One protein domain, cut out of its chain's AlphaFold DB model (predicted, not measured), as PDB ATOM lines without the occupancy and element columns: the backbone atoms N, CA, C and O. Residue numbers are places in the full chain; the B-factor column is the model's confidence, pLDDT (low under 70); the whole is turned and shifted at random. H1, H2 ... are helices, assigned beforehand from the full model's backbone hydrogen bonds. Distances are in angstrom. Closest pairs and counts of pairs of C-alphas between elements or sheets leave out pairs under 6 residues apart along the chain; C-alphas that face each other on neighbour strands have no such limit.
ATOM      1  N   SER A 145     -19.299 -20.161  42.463       83.50
ATOM      2  CA  SER A 145     -19.853 -20.116  41.108       83.50
ATOM      3  C   SER A 145     -19.265 -18.977  40.253       83.50
ATOM      4  O   SER A 145     -19.047 -19.167  39.060       83.50
ATOM      5  N   GLU A 146     -18.932 -17.821  40.842       84.62
ATOM      6  CA  GLU A 146     -18.275 -16.720  40.119       84.62
ATOM      7  C   GLU A 146     -16.812 -17.042  39.789       84.62
ATOM      8  O   GLU A 146     -16.345 -16.731  38.695       84.62
ATOM      9  N   TRP A 147     -16.096 -17.720  40.692       89.06
ATOM     10  CA  TRP A 147     -14.731 -18.183  40.415       89.06
ATOM     11  C   TRP A 147     -14.699 -19.170  39.238       89.06
ATOM     12  O   TRP A 147     -13.857 -19.062  38.348       89.06
ATOM     13  N   ILE A 148     -15.665 -20.087  39.188       88.44
ATOM     14  CA  ILE A 148     -15.811 -21.081  38.114       88.44
ATOM     15  C   ILE A 148     -16.081 -20.425  36.764       88.44
ATOM     16  O   ILE A 148     -15.506 -20.819  35.748       88.44
ATOM     17  N   LEU A 149     -16.939 -19.407  36.745       88.88
ATOM     18  CA  LEU A 149     -17.211 -18.646  35.531       88.88
ATOM     19  C   LEU A 149     -15.975 -17.944  34.997       88.88
ATOM     20  O   LEU A 149     -15.777 -17.916  33.786       88.88
ATOM     21  N   GLU A 150     -15.149 -17.384  35.878       85.94
ATOM     22  CA  GLU A 150     -13.928 -16.694  35.476       85.94
ATOM     23  C   GLU A 150     -12.870 -17.671  34.945       85.94
ATOM     24  O   GLU A 150     -12.273 -17.402  33.897       85.94
ATOM     25  N   GLN A 151     -12.667 -18.801  35.629       84.00
ATOM     26  CA  GLN A 151     -11.518 -19.682  35.397       84.00
ATOM     27  C   GLN A 151     -11.789 -20.858  34.449       84.00
ATOM     28  O   GLN A 151     -10.891 -21.217  33.694       84.00
ATOM     29  N   ASP A 152     -12.993 -21.435  34.459       87.38
ATOM     30  CA  ASP A 152     -13.228 -22.775  33.889       87.38
ATOM     31  C   ASP A 152     -14.255 -22.786  32.748       87.38
ATOM     32  O   ASP A 152     -14.112 -23.477  31.739       87.38
ATOM     33  N   VAL A 153     -15.300 -21.962  32.850       90.44
ATOM     34  CA  VAL A 153     -16.310 -21.868  31.789       90.44
ATOM     35  C   VAL A 153     -15.766 -20.974  30.684       90.44
ATOM     36  O   VAL A 153     -15.745 -19.767  30.857       90.44
ATOM     37  N   HIS A 154     -15.322 -21.511  29.547       92.50
ATOM     38  CA  HIS A 154     -14.842 -20.694  28.414       92.50
ATOM     39  C   HIS A 154     -15.934 -20.295  27.411       92.50
ATOM     40  O   HIS A 154     -15.685 -19.485  26.518       92.50
ATOM     41  N   ASP A 155     -17.137 -20.844  27.558       95.62
ATOM     42  CA  ASP A 155     -18.279 -20.513  26.713       95.62
ATOM     43  C   ASP A 155     -18.805 -19.105  27.051       95.62
ATOM     44  O   ASP A 155     -19.243 -18.821  28.172       95.62
ATOM     45  N   THR A 156     -18.722 -18.201  26.074       94.19
ATOM     46  CA  THR A 156     -19.134 -16.801  26.217       94.19
ATOM     47  C   THR A 156     -20.637 -16.633  26.407       94.19
ATOM     48  O   THR A 156     -21.044 -15.710  27.115       94.19
ATOM     49  N   ASP A 157     -21.458 -17.511  25.828       96.12
ATOM     50  CA  ASP A 157     -22.913 -17.454  25.975       96.12
ATOM     51  C   ASP A 157     -23.336 -17.955  27.360       96.12
ATOM     52  O   ASP A 157     -24.149 -17.306  28.016       96.12
ATOM     53  N   MET A 158     -22.702 -19.016  27.872       94.06
ATOM     54  CA  MET A 158     -22.910 -19.477  29.254       94.06
ATOM     55  C   MET A 158     -22.544 -18.396  30.282       94.06
ATOM     56  O   MET A 158     -23.290 -18.164  31.236       94.06
ATOM     57  N   ARG A 159     -21.420 -17.688  30.083       96.12
ATOM     58  CA  ARG A 159     -21.016 -16.569  30.955       96.12
ATOM     59  C   ARG A 159     -22.015 -15.416  30.924       96.12
ATOM     60  O   ARG A 159     -22.327 -14.848  31.977       96.12
ATOM     61  N   ARG A 160     -22.500 -15.063  29.729       97.50
ATOM     62  CA  ARG A 160     -23.506 -14.010  29.548       97.50
ATOM     63  C   ARG A 160     -24.799 -14.385  30.267       97.50
ATOM     64  O   ARG A 160     -25.233 -13.629  31.130       97.50
ATOM     65  N   LEU A 161     -25.335 -15.574  29.991       97.69
ATOM     66  CA  LEU A 161     -26.580 -16.062  30.589       97.69
ATOM     67  C   LEU A 161     -26.498 -16.147  32.111       97.69
ATOM     68  O   LEU A 161     -27.442 -15.765  32.786       97.69
ATOM     69  N   TYR A 162     -25.382 -16.589  32.689       96.75
ATOM     70  CA  TYR A 162     -25.269 -16.599  34.148       96.75
ATOM     71  C   TYR A 162     -25.270 -15.186  34.748       96.75
ATOM     72  O   TYR A 162     -25.885 -14.943  35.787       96.75
ATOM     73  N   THR A 163     -24.577 -14.250  34.097       96.31
ATOM     74  CA  THR A 163     -24.501 -12.854  34.546       96.31
ATOM     75  C   THR A 163     -25.873 -12.182  34.463       96.31
ATOM     76  O   THR A 163     -26.283 -11.507  35.405       96.31
ATOM     77  N   GLU A 164     -26.610 -12.425  33.376       98.06
ATOM     78  CA  GLU A 164     -28.005 -12.004  33.207       98.06
ATOM     79  C   GLU A 164     -28.903 -12.651  34.277       98.06
ATOM     80  O   GLU A 164     -29.623 -11.947  34.982       98.06
ATOM     81  N   ALA A 165     -28.780 -13.965  34.502       97.12
ATOM     82  CA  ALA A 165     -29.563 -14.704  35.495       97.12
ATOM     83  C   ALA A 165     -29.394 -14.154  36.919       97.12
ATOM     84  O   ALA A 165     -30.363 -14.075  37.673       97.12
ATOM     85  N   LYS A 166     -28.170 -13.751  37.286       96.06
ATOM     86  CA  LYS A 166     -27.851 -13.142  38.588       96.06
ATOM     87  C   LYS A 166     -28.424 -11.737  38.766       96.06
ATOM     88  O   LYS A 166     -28.639 -11.332  39.906       96.06
ATOM     89  N   ALA A 167     -28.632 -10.999  37.678       96.88
ATOM     90  CA  ALA A 167     -29.200  -9.653  37.713       96.88
ATOM     91  C   ALA A 167     -30.738  -9.654  37.771       96.88
ATOM     92  O   ALA A 167     -31.330  -8.662  38.195       96.88
ATOM     93  N   LEU A 168     -31.372 -10.752  37.354       97.31
ATOM     94  CA  LEU A 168     -32.824 -10.910  37.299       97.31
ATOM     95  C   LEU A 168     -33.399 -11.453  38.610       97.31
ATOM     96  O   LEU A 168     -32.797 -12.298  39.280       97.31
ATOM     97  N   GLN A 169     -34.615 -11.023  38.952       95.94
ATOM     98  CA  GLN A 169     -35.381 -11.673  40.012       95.94
ATOM     99  C   GLN A 169     -35.781 -13.096  39.579       95.94
ATOM    100  O   GLN A 169     -35.985 -13.333  38.389       95.94
ATOM    101  N   PRO A 170     -35.991 -14.052  40.506       95.94
ATOM    102  CA  PRO A 170     -36.294 -15.444  40.147       95.94
ATOM    103  C   PRO A 170     -37.493 -15.637  39.205       95.94
ATOM    104  O   PRO A 170     -37.535 -16.603  38.454       95.94
ATOM    105  N   HIS A 171     -38.473 -14.729  39.234       96.62
ATOM    106  CA  HIS A 171     -39.657 -14.782  38.370       96.62
ATOM    107  C   HIS A 171     -39.434 -14.171  36.975       96.62
ATOM    108  O   HIS A 171     -40.272 -14.348  36.098       96.62
ATOM    109  N   GLU A 172     -38.326 -13.458  36.773       97.25
ATOM    110  CA  GLU A 172     -37.918 -12.864  35.495       97.25
ATOM    111  C   GLU A 172     -36.911 -13.758  34.751       97.25
ATOM    112  O   GLU A 172     -36.599 -13.518  33.585       97.25
ATOM    113  N   GLN A 173     -36.399 -14.804  35.407       97.88
ATOM    114  CA  GLN A 173     -35.463 -15.751  34.812       97.88
ATOM    115  C   GLN A 173     -36.169 -16.629  33.775       97.88
ATOM    116  O   GLN A 173     -37.124 -17.347  34.076       97.88
ATOM    117  N   SER A 174     -35.668 -16.605  32.539       98.12
ATOM    118  CA  SER A 174     -36.072 -17.582  31.521       98.12
ATOM    119  C   SER A 174     -35.598 -19.001  31.895       98.12
ATOM    120  O   SER A 174     -34.657 -19.154  32.679       98.12
ATOM    121  N   PRO A 175     -36.181 -20.058  31.299       97.88
ATOM    122  CA  PRO A 175     -35.719 -21.431  31.507       97.88
ATOM    123  C   PRO A 175     -34.217 -21.631  31.247       97.88
ATOM    124  O   PRO A 175     -33.572 -22.396  31.965       97.88
ATOM    125  N   ASP A 176     -33.649 -20.908  30.277       97.75
ATOM    126  CA  ASP A 176     -32.219 -20.971  29.955       97.75
ATOM    127  C   ASP A 176     -31.359 -20.406  31.092       97.75
ATOM    128  O   ASP A 176     -30.359 -21.011  31.468       97.75
ATOM    129  N   HIS A 177     -31.779 -19.298  31.715       98.19
ATOM    130  CA  HIS A 177     -31.100 -18.738  32.888       98.19
ATOM    131  C   HIS A 177     -31.044 -19.748  34.040       98.19
ATOM    132  O   HIS A 177     -29.984 -19.974  34.628       98.19
ATOM    133  N   THR A 178     -32.177 -20.396  34.335       96.62
ATOM    134  CA  THR A 178     -32.260 -21.416  35.388       96.62
ATOM    135  C   THR A 178     -31.383 -22.626  35.068       96.62
ATOM    136  O   THR A 178     -30.678 -23.120  35.950       96.62
ATOM    137  N   ALA A 179     -31.388 -23.089  33.815       96.75
ATOM    138  CA  ALA A 179     -30.552 -24.201  33.378       96.75
ATOM    139  C   ALA A 179     -29.058 -23.879  33.532       96.75
ATOM    140  O   ALA A 179     -28.316 -24.680  34.100       96.75
ATOM    141  N   VAL A 180     -28.624 -22.685  33.114       97.00
ATOM    142  CA  VAL A 180     -27.227 -22.243  33.234       97.00
ATOM    143  C   VAL A 180     -26.794 -22.118  34.694       97.00
ATOM    144  O   VAL A 180     -25.728 -22.626  35.052       97.00
ATOM    145  N   MET A 181     -27.619 -21.511  35.557       95.56
ATOM    146  CA  MET A 181     -27.343 -21.450  36.999       95.56
ATOM    147  C   MET A 181     -27.181 -22.848  37.602       95.56
ATOM    148  O   MET A 181     -26.211 -23.104  38.313       95.56
ATOM    149  N   PHE A 182     -28.090 -23.768  37.273       95.38
ATOM    150  CA  PHE A 182     -28.045 -25.136  37.775       95.38
ATOM    151  C   PHE A 182     -26.812 -25.904  37.285       95.38
ATOM    152  O   PHE A 182     -26.158 -26.578  38.079       95.38
ATOM    153  N   CYS A 183     -26.461 -25.786  36.002       94.38
ATOM    154  CA  CYS A 183     -25.273 -26.421  35.437       94.38
ATOM    155  C   CYS A 183     -23.985 -25.917  36.095       94.38
ATOM    156  O   CYS A 183     -23.121 -26.729  36.421       94.38
ATOM    157  N   ILE A 184     -23.862 -24.608  36.335       93.00
ATOM    158  CA  ILE A 184     -22.681 -24.030  36.991       93.00
ATOM    159  C   ILE A 184     -22.593 -24.471  38.453       93.00
ATOM    160  O   ILE A 184     -21.514 -24.842  38.909       93.00
ATOM    161  N   ASP A 185     -23.712 -24.517  39.175       89.44
ATOM    162  CA  ASP A 185     -23.722 -24.986  40.563       89.44
ATOM    163  C   ASP A 185     -23.444 -26.494  40.671       89.44
ATOM    164  O   ASP A 185     -22.735 -26.935  41.580       89.44
ATOM    165  N   GLN A 186     -23.951 -27.308  39.740       89.56
ATOM    166  CA  GLN A 186     -23.583 -28.723  39.656       89.56
ATOM    167  C   GLN A 186     -22.100 -28.901  39.343       89.56
ATOM    168  O   GLN A 186     -21.432 -29.706  39.993       89.56
ATOM    169  N   TYR A 187     -21.579 -28.130  38.389       91.00
ATOM    170  CA  TYR A 187     -20.167 -28.153  38.040       91.00
ATOM    171  C   TYR A 187     -19.301 -27.781  39.249       91.00
ATOM    172  O   TYR A 187     -18.379 -28.521  39.589       91.00
ATOM    173  N   ALA A 188     -19.686 -26.738  39.990       88.31
ATOM    174  CA  ALA A 188     -19.035 -26.327  41.230       88.31
ATOM    175  C   ALA A 188     -18.944 -27.440  42.267       88.31
ATOM    176  O   ALA A 188     -17.898 -27.636  42.885       88.31
ATOM    177  N   ARG A 189     -20.030 -28.200  42.432       86.25
ATOM    178  CA  ARG A 189     -20.081 -29.348  43.346       86.25
ATOM    179  C   ARG A 189     -19.245 -30.530  42.857       86.25
ATOM    180  O   ARG A 189     -18.827 -31.343  43.676       86.25
ATOM    181  N   SER A 190     -19.022 -30.637  41.548       85.69
ATOM    182  CA  SER A 190     -18.270 -31.735  40.933       85.69
ATOM    183  C   SER A 190     -16.751 -31.531  40.927       85.69
ATOM    184  O   SER A 190     -16.020 -32.508  40.769       85.69
ATOM    185  N   LEU A 191     -16.263 -30.298  41.121       87.44
ATOM    186  CA  LEU A 191     -14.835 -29.988  41.039       87.44
ATOM    187  C   LEU A 191     -14.033 -30.638  42.189       87.44
ATOM    188  O   LEU A 191     -14.249 -30.316  43.364       87.44
TER     189      LEU A 191
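This is residues 145 to 191 of the 382 residues of an uncharacterized protein of Sphaerobolus stellatus (strain SS14) (UniProt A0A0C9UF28). A long helix, H3, forms one side of this small domain, and two shorter helices, H1 and H2, lie side by side over that one side of H3, both set across it, H2 over its first half and H1 nearer its last residues. H1 and H2 run opposite ways, and the link of residues 168 to 174 leads from the end of H2 back to the start of H3. The printed part has 47 residues, with three named helices in the order H1, H2, H3 and no named strand, and its class is all helix. The whole is compact, with a radius of gyration of the C-alphas of 10.1 A, and the C-alphas span 29 by 20 by 14 A along their three main axes.

H3, residues 175 to 190, is the longest helix and touches both others. H2, residues 156 to 167, touches H3, which touches it with residues 176 to 181 alone. The closest C-alphas of the two are those of Ala 165 and His 177, 5.0 A apart, and their lines are about perpendicular at 77 degrees. H1, residues 145 to 151, touches H3, which meets it with residues 184 to 188 alone. Here the closest C-alphas are those of Ser 145 and Asp 185, 6.2 A apart, and the lines are about perpendicular at 78 degrees. H1 and H2 are close but not clearly touching, with the C-alphas of Leu 149 and Arg 159 the closest at 6.3 A. They run opposite ways at a shallow tilt of 29 degrees. In H1, H2 and H3 every backbone O i to N i+4 pair is within hydrogen-bond range.

H3 has 16 residues and runs 22.3 A from C-alpha 175 at (-35.719, -21.431, 31.507) to C-alpha 190 at (-18.270, -31.735, 40.933). H2 has 12 residues and measures 16.9 A from first to last C-alpha, beginning with C-alpha 156 at (-19.134, -16.801, 26.217). H1 has 7 residues and measures 10.1 A, beginning with C-alpha 145 at (-19.853, -20.116, 41.108).

The two C-alphas farthest apart are those of Glu 172 and Leu 191, at 29.3 A, while the first and last printed C-alphas, of Ser 145 and Leu 191, are 11.1 A apart. The printed part runs from residue 145 to residue 191 and has no cut. The link from H1 to H2 is tight, with 4 residues, and the link from H2 to H3 is short, with 7 residues. The mean pLDDT of the printed part is 93.3, and no printed residue is under 70.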